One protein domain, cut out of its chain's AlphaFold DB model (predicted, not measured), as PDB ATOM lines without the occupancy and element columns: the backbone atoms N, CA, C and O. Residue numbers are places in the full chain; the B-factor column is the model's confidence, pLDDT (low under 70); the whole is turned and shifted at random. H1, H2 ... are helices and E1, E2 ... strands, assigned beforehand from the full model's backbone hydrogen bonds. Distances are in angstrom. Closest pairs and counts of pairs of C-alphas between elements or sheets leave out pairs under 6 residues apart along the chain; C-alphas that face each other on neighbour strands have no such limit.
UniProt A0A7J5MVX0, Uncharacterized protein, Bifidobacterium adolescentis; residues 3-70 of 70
ATOM      1  N   TYR A   3     193.484 102.567 184.983       81.06
ATOM      2  CA  TYR A   3     193.095 102.001 186.262       81.06
ATOM      3  C   TYR A   3     194.298 101.268 186.840       81.06
ATOM      4  O   TYR A   3     194.922 100.439 186.178       81.06
ATOM      5  N   LEU A   4     194.672 101.630 188.063       82.25
ATOM      6  CA  LEU A   4     195.758 100.981 188.785       82.25
ATOM      7  C   LEU A   4     195.157 100.151 189.903       82.25
ATOM      8  O   LEU A   4     194.505 100.698 190.790       82.25
ATOM      9  N   THR A   5     195.438  98.858 189.913       81.50
ATOM     10  CA  THR A   5     195.183  98.040 191.094       81.50
ATOM     11  C   THR A   5     196.414  98.111 191.972       81.50
ATOM     12  O   THR A   5     197.508  97.705 191.568       81.50
ATOM     13  N   VAL A   6     196.256  98.640 193.179       79.25
ATOM     14  CA  VAL A   6     197.359  98.798 194.119       79.25
ATOM     15  C   VAL A   6     197.023  98.172 195.460       79.25
ATOM     16  O   VAL A   6     195.899  98.262 195.949       79.25
ATOM     17  N   SER A   7     198.017  97.543 196.075       78.19
ATOM     18  CA  SER A   7     197.935  97.131 197.468       78.19
ATOM     19  C   SER A   7     198.481  98.254 198.331       78.19
ATOM     20  O   SER A   7     199.649  98.628 198.201       78.19
ATOM     21  N   ALA A   8     197.645  98.808 199.198       75.38
ATOM     22  CA  ALA A   8     198.059  99.821 200.149       75.38
ATOM     23  C   ALA A   8     198.272  99.190 201.528       75.38
ATOM     24  O   ALA A   8     197.418  98.481 202.054       75.38
ATOM     25  N   ASP A   9     199.439  99.452 202.115       71.25
ATOM     26  CA  ASP A   9     199.748  99.078 203.491       71.25
ATOM     27  C   ASP A   9     199.207 100.169 204.415       71.25
ATOM     28  O   ASP A   9     199.736 101.291 204.472       71.25
ATOM     29  N   CYS A  10     198.107  99.857 205.096       64.81
ATOM     30  CA  CYS A  10     197.489 100.737 206.073       64.81
ATOM     31  C   CYS A  10     197.945 100.340 207.485       64.81
ATOM     32  O   CYS A  10     198.272  99.189 207.761       64.81
ATOM     33  N   THR A  11     197.988 101.296 208.415       55.66
ATOM     34  CA  THR A  11     198.713 101.198 209.708       55.66
ATOM     35  C   THR A  11     198.207 100.123 210.696       55.66
ATOM     36  O   THR A  11     198.693 100.055 211.826       55.66
ATOM     37  N   LYS A  12     197.250  99.278 210.303       53.19
ATOM     38  CA  LYS A  12     196.749  98.131 211.069       53.19
ATOM     39  C   LYS A  12     196.801  96.848 210.236       53.19
ATOM     40  O   LYS A  12     195.766  96.402 209.772       53.19
ATOM     41  N   GLU A  13     197.990  96.267 210.078       49.66
ATOM     42  CA  GLU A  13     198.214  94.846 209.714       49.66
ATOM     43  C   GLU A  13     197.448  94.297 208.487       49.66
ATOM     44  O   GLU A  13     197.427  93.087 208.270       49.66
ATOM     45  N   SER A  14     196.864  95.168 207.664       56.41
ATOM     46  CA  SER A  14     195.909  94.817 206.619       56.41
ATOM     47  C   SER A  14     196.368  95.444 205.317       56.41
ATOM     48  O   SER A  14     196.736  96.622 205.258       56.41
ATOM     49  N   ARG A  15     196.421  94.603 204.288       63.03
ATOM     50  CA  ARG A  15     196.743  94.995 202.922       63.03
ATOM     51  C   ARG A  15     195.429  95.241 202.210       63.03
ATOM     52  O   ARG A  15     194.795  94.286 201.776       63.03
ATOM     53  N   ASP A  16     195.056  96.505 202.096       70.81
ATOM     54  CA  ASP A  16     193.832  96.894 201.408       70.81
ATOM     55  C   ASP A  16     194.094  96.931 199.897       70.81
ATOM     56  O   ASP A  16     195.156  97.382 199.445       70.81
ATOM     57  N   LEU A  17     193.140  96.437 199.107       75.56
ATOM     58  CA  LEU A  17     193.190  96.526 197.648       75.56
ATOM     59  C   LEU A  17     192.424  97.763 197.200       75.56
ATOM     60  O   LEU A  17     191.222  97.892 197.434       75.56
ATOM     61  N   LEU A  18     193.128  98.667 196.528       78.12
ATOM     62  CA  LEU A  18     192.578  99.908 196.006       78.12
ATOM     63  C   LEU A  18     192.631  99.887 194.482       78.12
ATOM     64  O   LEU A  18     193.655  99.541 193.893       78.12
ATOM     65  N   SER A  19     191.534 100.298 193.854       83.88
ATOM     66  CA  SER A  19     191.493 100.616 192.432       83.88
ATOM     67  C   SER A  19     191.598 102.126 192.287       83.88
ATOM     68  O   SER A  19     190.763 102.862 192.799       83.88
ATOM     69  N   ILE A  20     192.657 102.603 191.646       83.94
ATOM     70  CA  ILE A  20     192.959 104.029 191.532       83.94
ATOM     71  C   ILE A  20     192.731 104.468 190.098       83.94
ATOM     72  O   ILE A  20     193.340 103.920 189.177       83.94
ATOM     73  N   GLU A  21     191.915 105.505 189.919       84.62
ATOM     74  CA  GLU A  21     191.819 106.190 188.635       84.62
ATOM     75  C   GLU A  21     193.028 107.116 188.484       84.62
ATOM     76  O   GLU A  21     193.227 108.073 189.241       84.62
ATOM     77  N   TRP A  22     193.874 106.816 187.501       87.62
ATOM     78  CA  TRP A  22     195.125 107.525 187.285       87.62
ATOM     79  C   TRP A  22     195.131 108.309 185.977       87.62
ATOM     80  O   TRP A  22     194.998 107.775 184.870       87.62
ATOM     81  N   ASP A  23     195.348 109.614 186.116       85.44
ATOM     82  CA  ASP A  23     195.512 110.557 185.016       85.44
ATOM     83  C   ASP A  23     197.002 110.884 184.850       85.44
ATOM     84  O   ASP A  23     197.533 111.777 185.514       85.44
ATOM     85  N   GLU A  24     197.693 110.165 183.961       82.81
ATOM     86  CA  GLU A  24     199.126 110.387 183.697       82.81
ATOM     87  C   GLU A  24     199.431 111.810 183.204       82.81
ATOM     88  O   GLU A  24     200.516 112.337 183.446       82.81
ATOM     89  N   GLY A  25     198.467 112.471 182.555       82.38
ATOM     90  CA  GLY A  25     198.606 113.853 182.098       82.38
ATOM     91  C   GLY A  25     198.681 114.867 183.243       82.38
ATOM     92  O   GLY A  25     199.275 115.934 183.078       82.38
ATOM     93  N   LYS A  26     198.106 114.543 184.408       82.31
ATOM     94  CA  LYS A  26     198.106 115.392 185.613       82.31
ATOM     95  C   LYS A  26     199.063 114.910 186.698       82.31
ATOM     96  O   LYS A  26     199.634 115.736 187.409       82.31
ATOM     97  N   LEU A  27     199.201 113.597 186.855       80.62
ATOM     98  CA  LEU A  27     199.920 112.951 187.955       80.62
ATOM     99  C   LEU A  27     201.276 112.369 187.523       80.62
ATOM    100  O   LEU A  27     202.104 112.075 188.384       80.62
ATOM    101  N   GLY A  28     201.539 112.273 186.215       83.12
ATOM    102  CA  GLY A  28     202.744 111.654 185.664       83.12
ATOM    103  C   GLY A  28     202.675 110.126 185.661       83.12
ATOM    104  O   GLY A  28     201.604 109.537 185.791       83.12
ATOM    105  N   GLU A  29     203.826 109.475 185.505       84.12
ATOM    106  CA  GLU A  29     203.908 108.011 185.454       84.12
ATOM    107  C   GLU A  29     203.445 107.362 186.780       84.12
ATOM    108  O   GLU A  29     203.860 107.808 187.860       84.12
ATOM    109  N   PRO A  30     202.622 106.296 186.724       81.44
ATOM    110  CA  PRO A  30     202.048 105.622 187.889       81.44
ATOM    111  C   PRO A  30     203.075 104.728 188.601       81.44
ATOM    112  O   PRO A  30     202.984 103.503 188.626       81.44
ATOM    113  N   THR A  31     204.096 105.348 189.183       83.94
ATOM    114  CA  THR A  31     205.092 104.663 190.018       83.94
ATOM    115  C   THR A  31     204.577 104.516 191.449       83.94
ATOM    116  O   THR A  31     203.819 105.361 191.920       83.94
ATOM    117  N   GLY A  32     205.020 103.492 192.188       80.00
ATOM    118  CA  GLY A  32     204.592 103.289 193.582       80.00
ATOM    119  C   GLY A  32     204.801 104.524 194.472       80.00
ATOM    120  O   GLY A  32     203.940 104.868 195.276       80.00
ATOM    121  N   GLU A  33     205.889 105.272 194.275       82.06
ATOM    122  CA  GLU A  33     206.133 106.529 194.996       82.06
ATOM    123  C   GLU A  33     205.159 107.649 194.600       82.06
ATOM    124  O   GLU A  33     204.671 108.377 195.471       82.06
ATOM    125  N   ALA A  34     204.858 107.793 193.305       84.88
ATOM    126  CA  ALA A  34     203.902 108.784 192.817       84.88
ATOM    127  C   ALA A  34     202.490 108.476 193.315       84.88
ATOM    128  O   ALA A  34     201.814 109.371 193.822       84.88
ATOM    129  N   VAL A  35     202.081 107.208 193.244       84.31
ATOM    130  CA  VAL A  35     200.794 106.729 193.751       84.31
ATOM    131  C   VAL A  35     200.684 106.970 195.253       84.31
ATOM    132  O   VAL A  35     199.711 107.572 195.702       84.31
ATOM    133  N   LEU A  36     201.708 106.610 196.038       83.75
ATOM    134  CA  LEU A  36     201.707 106.823 197.490       83.75
ATOM    135  C   LEU A  36     201.555 108.303 197.831       83.75
ATOM    136  O   LEU A  36     200.814 108.682 198.739       83.75
ATOM    137  N   LYS A  37     202.285 109.148 197.104       84.38
ATOM    138  CA  LYS A  37     202.233 110.592 197.274       84.38
ATOM    139  C   LYS A  37     200.856 111.142 196.907       84.38
ATOM    140  O   LYS A  37     200.310 111.929 197.672       84.38
ATOM    141  N   ALA A  38     200.272 110.705 195.795       86.00
ATOM    142  CA  ALA A  38     198.952 111.145 195.361       86.00
ATOM    143  C   ALA A  38     197.844 110.717 196.333       86.00
ATOM    144  O   ALA A  38     196.992 111.542 196.652       86.00
ATOM    145  N   LEU A  39     197.896 109.492 196.866       81.75
ATOM    146  CA  LEU A  39     196.977 109.016 197.905       81.75
ATOM    147  C   LEU A  39     197.105 109.837 199.196       81.75
ATOM    148  O   LEU A  39     196.106 110.290 199.749       81.75
ATOM    149  N   ARG A  40     198.337 110.101 199.654       80.44
ATOM    150  CA  ARG A  40     198.594 110.932 200.847       80.44
ATOM    151  C   ARG A  40     198.144 112.380 200.680       80.44
ATOM    152  O   ARG A  40     197.700 112.993 201.645       80.44
ATOM    153  N   GLU A  41     198.294 112.935 199.482       83.88
ATOM    154  CA  GLU A  41     197.871 114.300 199.162       83.88
ATOM    155  C   GLU A  41     196.387 114.393 198.756       83.88
ATOM    156  O   GLU A  41     195.907 115.502 198.522       83.88
ATOM    157  N   GLY A  42     195.663 113.268 198.653       80.25
ATOM    158  CA  GLY A  42     194.270 113.228 198.190       80.25
ATOM    159  C   GLY A  42     194.089 113.705 196.743       80.25
ATOM    160  O   GLY A  42     193.074 114.312 196.414       80.25
ATOM    161  N   ARG A  43     195.107 113.515 195.895       82.62
ATOM    162  CA  ARG A  43     195.120 113.948 194.485       82.62
ATOM    163  C   ARG A  43     194.627 112.885 193.510       82.62
ATOM    164  O   ARG A  43     194.298 113.235 192.381       82.62
ATOM    165  N   ALA A  44     194.655 111.623 193.922       80.69
ATOM    166  CA  ALA A  44     194.139 110.505 193.150       80.69
ATOM    167  C   ALA A  44     192.831 110.036 193.784       80.69
ATOM    168  O   ALA A  44     192.768 109.881 195.006       80.69
ATOM    169  N   ASP A  45     191.816 109.848 192.947       81.06
ATOM    170  CA  ASP A  45     190.569 109.217 193.353       81.06
ATOM    171  C   ASP A  45     190.780 107.703 193.350       81.06
ATOM    172  O   ASP A  45     191.452 107.157 192.466       81.06
ATOM    173  N   TYR A  46     190.284 107.039 194.383       79.81
ATOM    174  CA  TYR A  46     190.442 105.606 194.538       79.81
ATOM    175  C   TYR A  46     189.155 105.003 195.074       79.81
ATOM    176  O   TYR A  46     188.543 105.530 196.005       79.81
ATOM    177  N   ASP A  47     188.789 103.871 194.497       79.75
ATOM    178  CA  ASP A  47     187.731 103.016 194.993       79.75
ATOM    179  C   ASP A  47     188.347 101.853 195.774       79.75
ATOM    180  O   ASP A  47     189.454 101.380 195.492       79.75
ATOM    181  N   VAL A  48     187.649 101.425 196.815       71.00
ATOM    182  CA  VAL A  48     188.156 100.439 197.763       71.00
ATOM    183  C   VAL A  48     187.575  99.093 197.368       71.00
ATOM    184  O   VAL A  48     186.390  98.838 197.571       71.00
ATOM    185  N   VAL A  49     188.417  98.239 196.790       70.62
ATOM    186  CA  VAL A  49     188.007  96.926 196.280       70.62
ATOM    187  C   VAL A  49     187.838  95.941 197.432       70.62
ATOM    188  O   VAL A  49     186.877  95.175 197.447       70.62
ATOM    189  N   ASP A  50     188.752  95.985 198.401       66.19
ATOM    190  CA  ASP A  50     188.707  95.165 199.609       66.19
ATOM    191  C   ASP A  50     189.336  95.957 200.763       66.19
ATOM    192  O   ASP A  50     190.486  96.394 200.658       66.19
ATOM    193  N   VAL A  51     188.557  96.192 201.827       64.00
ATOM    194  CA  VAL A  51     189.048  96.773 203.082       64.00
ATOM    195  C   VAL A  51     188.898  95.734 204.175       64.00
ATOM    196  O   VAL A  51     187.784  95.288 204.468       64.00
ATOM    197  N   ASP A  52     190.008  95.365 204.797       55.66
ATOM    198  CA  ASP A  52     189.938  94.635 206.057       55.66
ATOM    199  C   ASP A  52     189.561  95.661 207.134       55.66
ATOM    200  O   ASP A  52     190.122  96.754 207.166       55.66
ATOM    201  N   GLU A  53     188.552  95.355 207.954       49.59
ATOM    202  CA  GLU A  53     187.816  96.271 208.844       49.59
ATOM    203  C   GLU A  53     188.731  97.316 209.541       49.59
ATOM    204  O   GLU A  53     189.270  97.110 210.633       49.59
ATOM    205  N   GLY A  54     188.948  98.463 208.885       53.06
ATOM    206  CA  GLY A  54     190.141  99.268 209.133       53.06
ATOM    207  C   GLY A  54     190.054 100.669 208.537       53.06
ATOM    208  O   GLY A  54     189.423 100.925 207.518       53.06
ATOM    209  N   ASN A  55     190.639 101.631 209.247       54.72
ATOM    210  CA  ASN A  55     190.540 103.043 208.907       54.72
ATOM    211  C   ASN A  55     191.583 103.419 207.836       54.72
ATOM    212  O   ASN A  55     192.765 103.510 208.161       54.72
ATOM    213  N   LEU A  56     191.136 103.736 206.616       62.31
ATOM    214  CA  LEU A  56     191.943 104.177 205.458       62.31
ATOM    215  C   LEU A  56     192.633 105.551 205.632       62.31
ATOM    216  O   LEU A  56     193.133 106.145 204.682       62.31
ATOM    217  N   SER A  57     192.665 106.096 206.849       57.31
ATOM    218  CA  SER A  57     193.191 107.438 207.132       57.31
ATOM    219  C   SER A  57     194.719 107.559 207.032       57.31
ATOM    220  O   SER A  57     195.240 108.667 207.177       57.31
ATOM    221  N   SER A  58     195.485 106.470 206.883       63.75
ATOM    222  CA  SER A  58     196.957 106.534 206.935       63.75
ATOM    223  C   SER A  58     197.659 105.434 206.131       63.75
ATOM    224  O   SER A  58     197.916 104.343 206.641       63.75
ATOM    225  N   PHE A  59     198.063 105.782 204.904       69.81
ATOM    226  CA  PHE A  59     198.857 104.936 204.005       69.81
ATOM    227  C   PHE A  59     200.354 104.992 204.328       69.81
ATOM    228  O   PHE A  59     201.013 106.038 204.196       69.81
ATOM    229  N   ASN A  60     200.914 103.855 204.728       72.25
ATOM    230  CA  ASN A  60     202.319 103.724 205.096       72.25
ATOM    231  C   ASN A  60     203.190 103.327 203.893       72.25
ATOM    232  O   ASN A  60     204.298 103.847 203.744       72.25
ATOM    233  N   GLY A  61     202.643 102.509 202.992       74.38
ATOM    234  CA  GLY A  61     203.252 102.118 201.723       74.38
ATOM    235  C   GLY A  61     202.195 101.740 200.687       74.38
ATOM    236  O   GLY A  61     201.034 101.534 201.028       74.38
ATOM    237  N   VAL A  62     202.593 101.680 199.418       77.88
ATOM    238  CA  VAL A  62     201.735 101.202 198.332       77.88
ATOM    239  C   VAL A  62     202.574 100.402 197.342       77.88
ATOM    240  O   VAL A  62     203.721 100.755 197.064       77.88
ATOM    241  N   GLU A  63     201.999  99.334 196.815       79.81
ATOM    242  CA  GLU A  63     202.581  98.499 195.774       79.81
ATOM    243  C   GLU A  63     201.610  98.445 194.596       79.81
ATOM    244  O   GLU A  63     200.448  98.081 194.762       79.81
ATOM    245  N   VAL A  64     202.072  98.838 193.409       79.62
ATOM    246  CA  VAL A  64     201.267  98.750 192.186       79.62
ATOM    247  C   VAL A  64     201.296  97.301 191.718       79.62
ATOM    248  O   VAL A  64     202.361  96.789 191.377       79.62
ATOM    249  N   LEU A  65     200.139  96.643 191.741       80.00
ATOM    250  CA  LEU A  65     199.995  95.239 191.360       80.00
ATOM    251  C   LEU A  65     199.714  95.105 189.869       80.00
ATOM    252  O   LEU A  65     200.321  94.279 189.193       80.00
ATOM    253  N   GLU A  66     198.806  95.935 189.362       79.94
ATOM    254  CA  GLU A  66     198.375  95.893 187.972       79.94
ATOM    255  C   GLU A  66     198.092  97.301 187.457       79.94
ATOM    256  O   GLU A  66     197.651  98.181 188.199       79.94
ATOM    257  N   VAL A  67     198.380  97.503 186.176       78.69
ATOM    258  CA  VAL A  67     198.100  98.736 185.445       78.69
ATOM    259  C   VAL A  67     197.319  98.337 184.209       78.69
ATOM    260  O   VAL A  67     197.867  97.683 183.319       78.69
ATOM    261  N   GLU A  68     196.051  98.720 184.165       75.88
ATOM    262  CA  GLU A  68     195.198  98.540 183.000       75.88
ATOM    263  C   GLU A  68     195.111  99.867 182.236       75.88
ATOM    264  O   GLU A  68     194.648 100.897 182.743       75.88
ATOM    265  N   ASP A  69     195.611  99.833 181.003       68.88
ATOM    266  CA  ASP A  69     195.420 100.868 179.994       68.88
ATOM    267  C   ASP A  69     194.096 100.567 179.260       68.88
ATOM    268  O   ASP A  69     193.949  99.476 178.706       68.88
ATOM    269  N   GLU A  70     193.142 101.508 179.282       57.03
ATOM    270  CA  GLU A  70     191.861 101.418 178.540       57.03
ATOM    271  C   GLU A  70     192.048 101.289 177.017       57.03
ATOM    272  O   GLU A  70     192.871 102.047 176.445       57.03
TER     273      GLU A  70
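This is residues 3 to 70 of the 70 residues of an uncharacterized protein of Bifidobacterium adolescentis (UniProt A0A7J5MVX0). A strongly twisted sheet of four strands has one helix, H2, packed over one face, mostly over the E4 and E1 part, while the other face is bare of named helices. The short H1 lies off the sheet, beyond the end of E2. The printed part has 68 residues, with E1, E2, H1, H2, E3 and E4 in chain order; the sheet's order is E3, E2, E1, E4, all antiparallel, and the class is mixed, helices and strands. It is compact, with a radius of gyration of the C-alphas of 11.1 A, and only just elongated, spanning 33 by 22 by 16 A.

The inner strands E1, residues 3 to 10, and E2, residues 14 to 22, form a hairpin, with N 6 and O 18 2.8 A apart, within hydrogen-bond range. Edge strand E4, residues 59 to 69, is antiparallel to E1 at 164 degrees, with N 7 and O 63 at 2.8 A, and bends by 59 degrees at residue 65. The other edge strand, E3, residues 45 to 50, pairs with E2 through N 47 and O 19 at 2.8 A. H2, residues 32 to 40, is on the sheet; its closest C-alphas to E4 are Gly 32 and Glu 63, 5.6 A apart. H1, residues 24 to 27, is not on the sheet and is close to but not clearly touching H2, the C-alphas of Leu 27 and Ala 34 being 7.5 A apart. Every O i to N i+4 pair in H2 is within hydrogen-bond range; H1 is too short for one.

E1 begins at C-alpha 3 (193.095, 102.001, 186.262) and measures 20.3 A; E2 measures 23.1 A, H1 5.0 A, H2 12.1 A and E3 15.5 A. E4, 24.6 A, ends at C-alpha 69 (195.420, 100.868, 179.994).

The C-alphas farthest apart, of Gly 25 and Glu 53, are 33.8 A apart. The printed part has no cut and no long link. Mean pLDDT of the printed part is 74.7; residues 10 to 15, 50 to 59 and 69 to 70 are under 70.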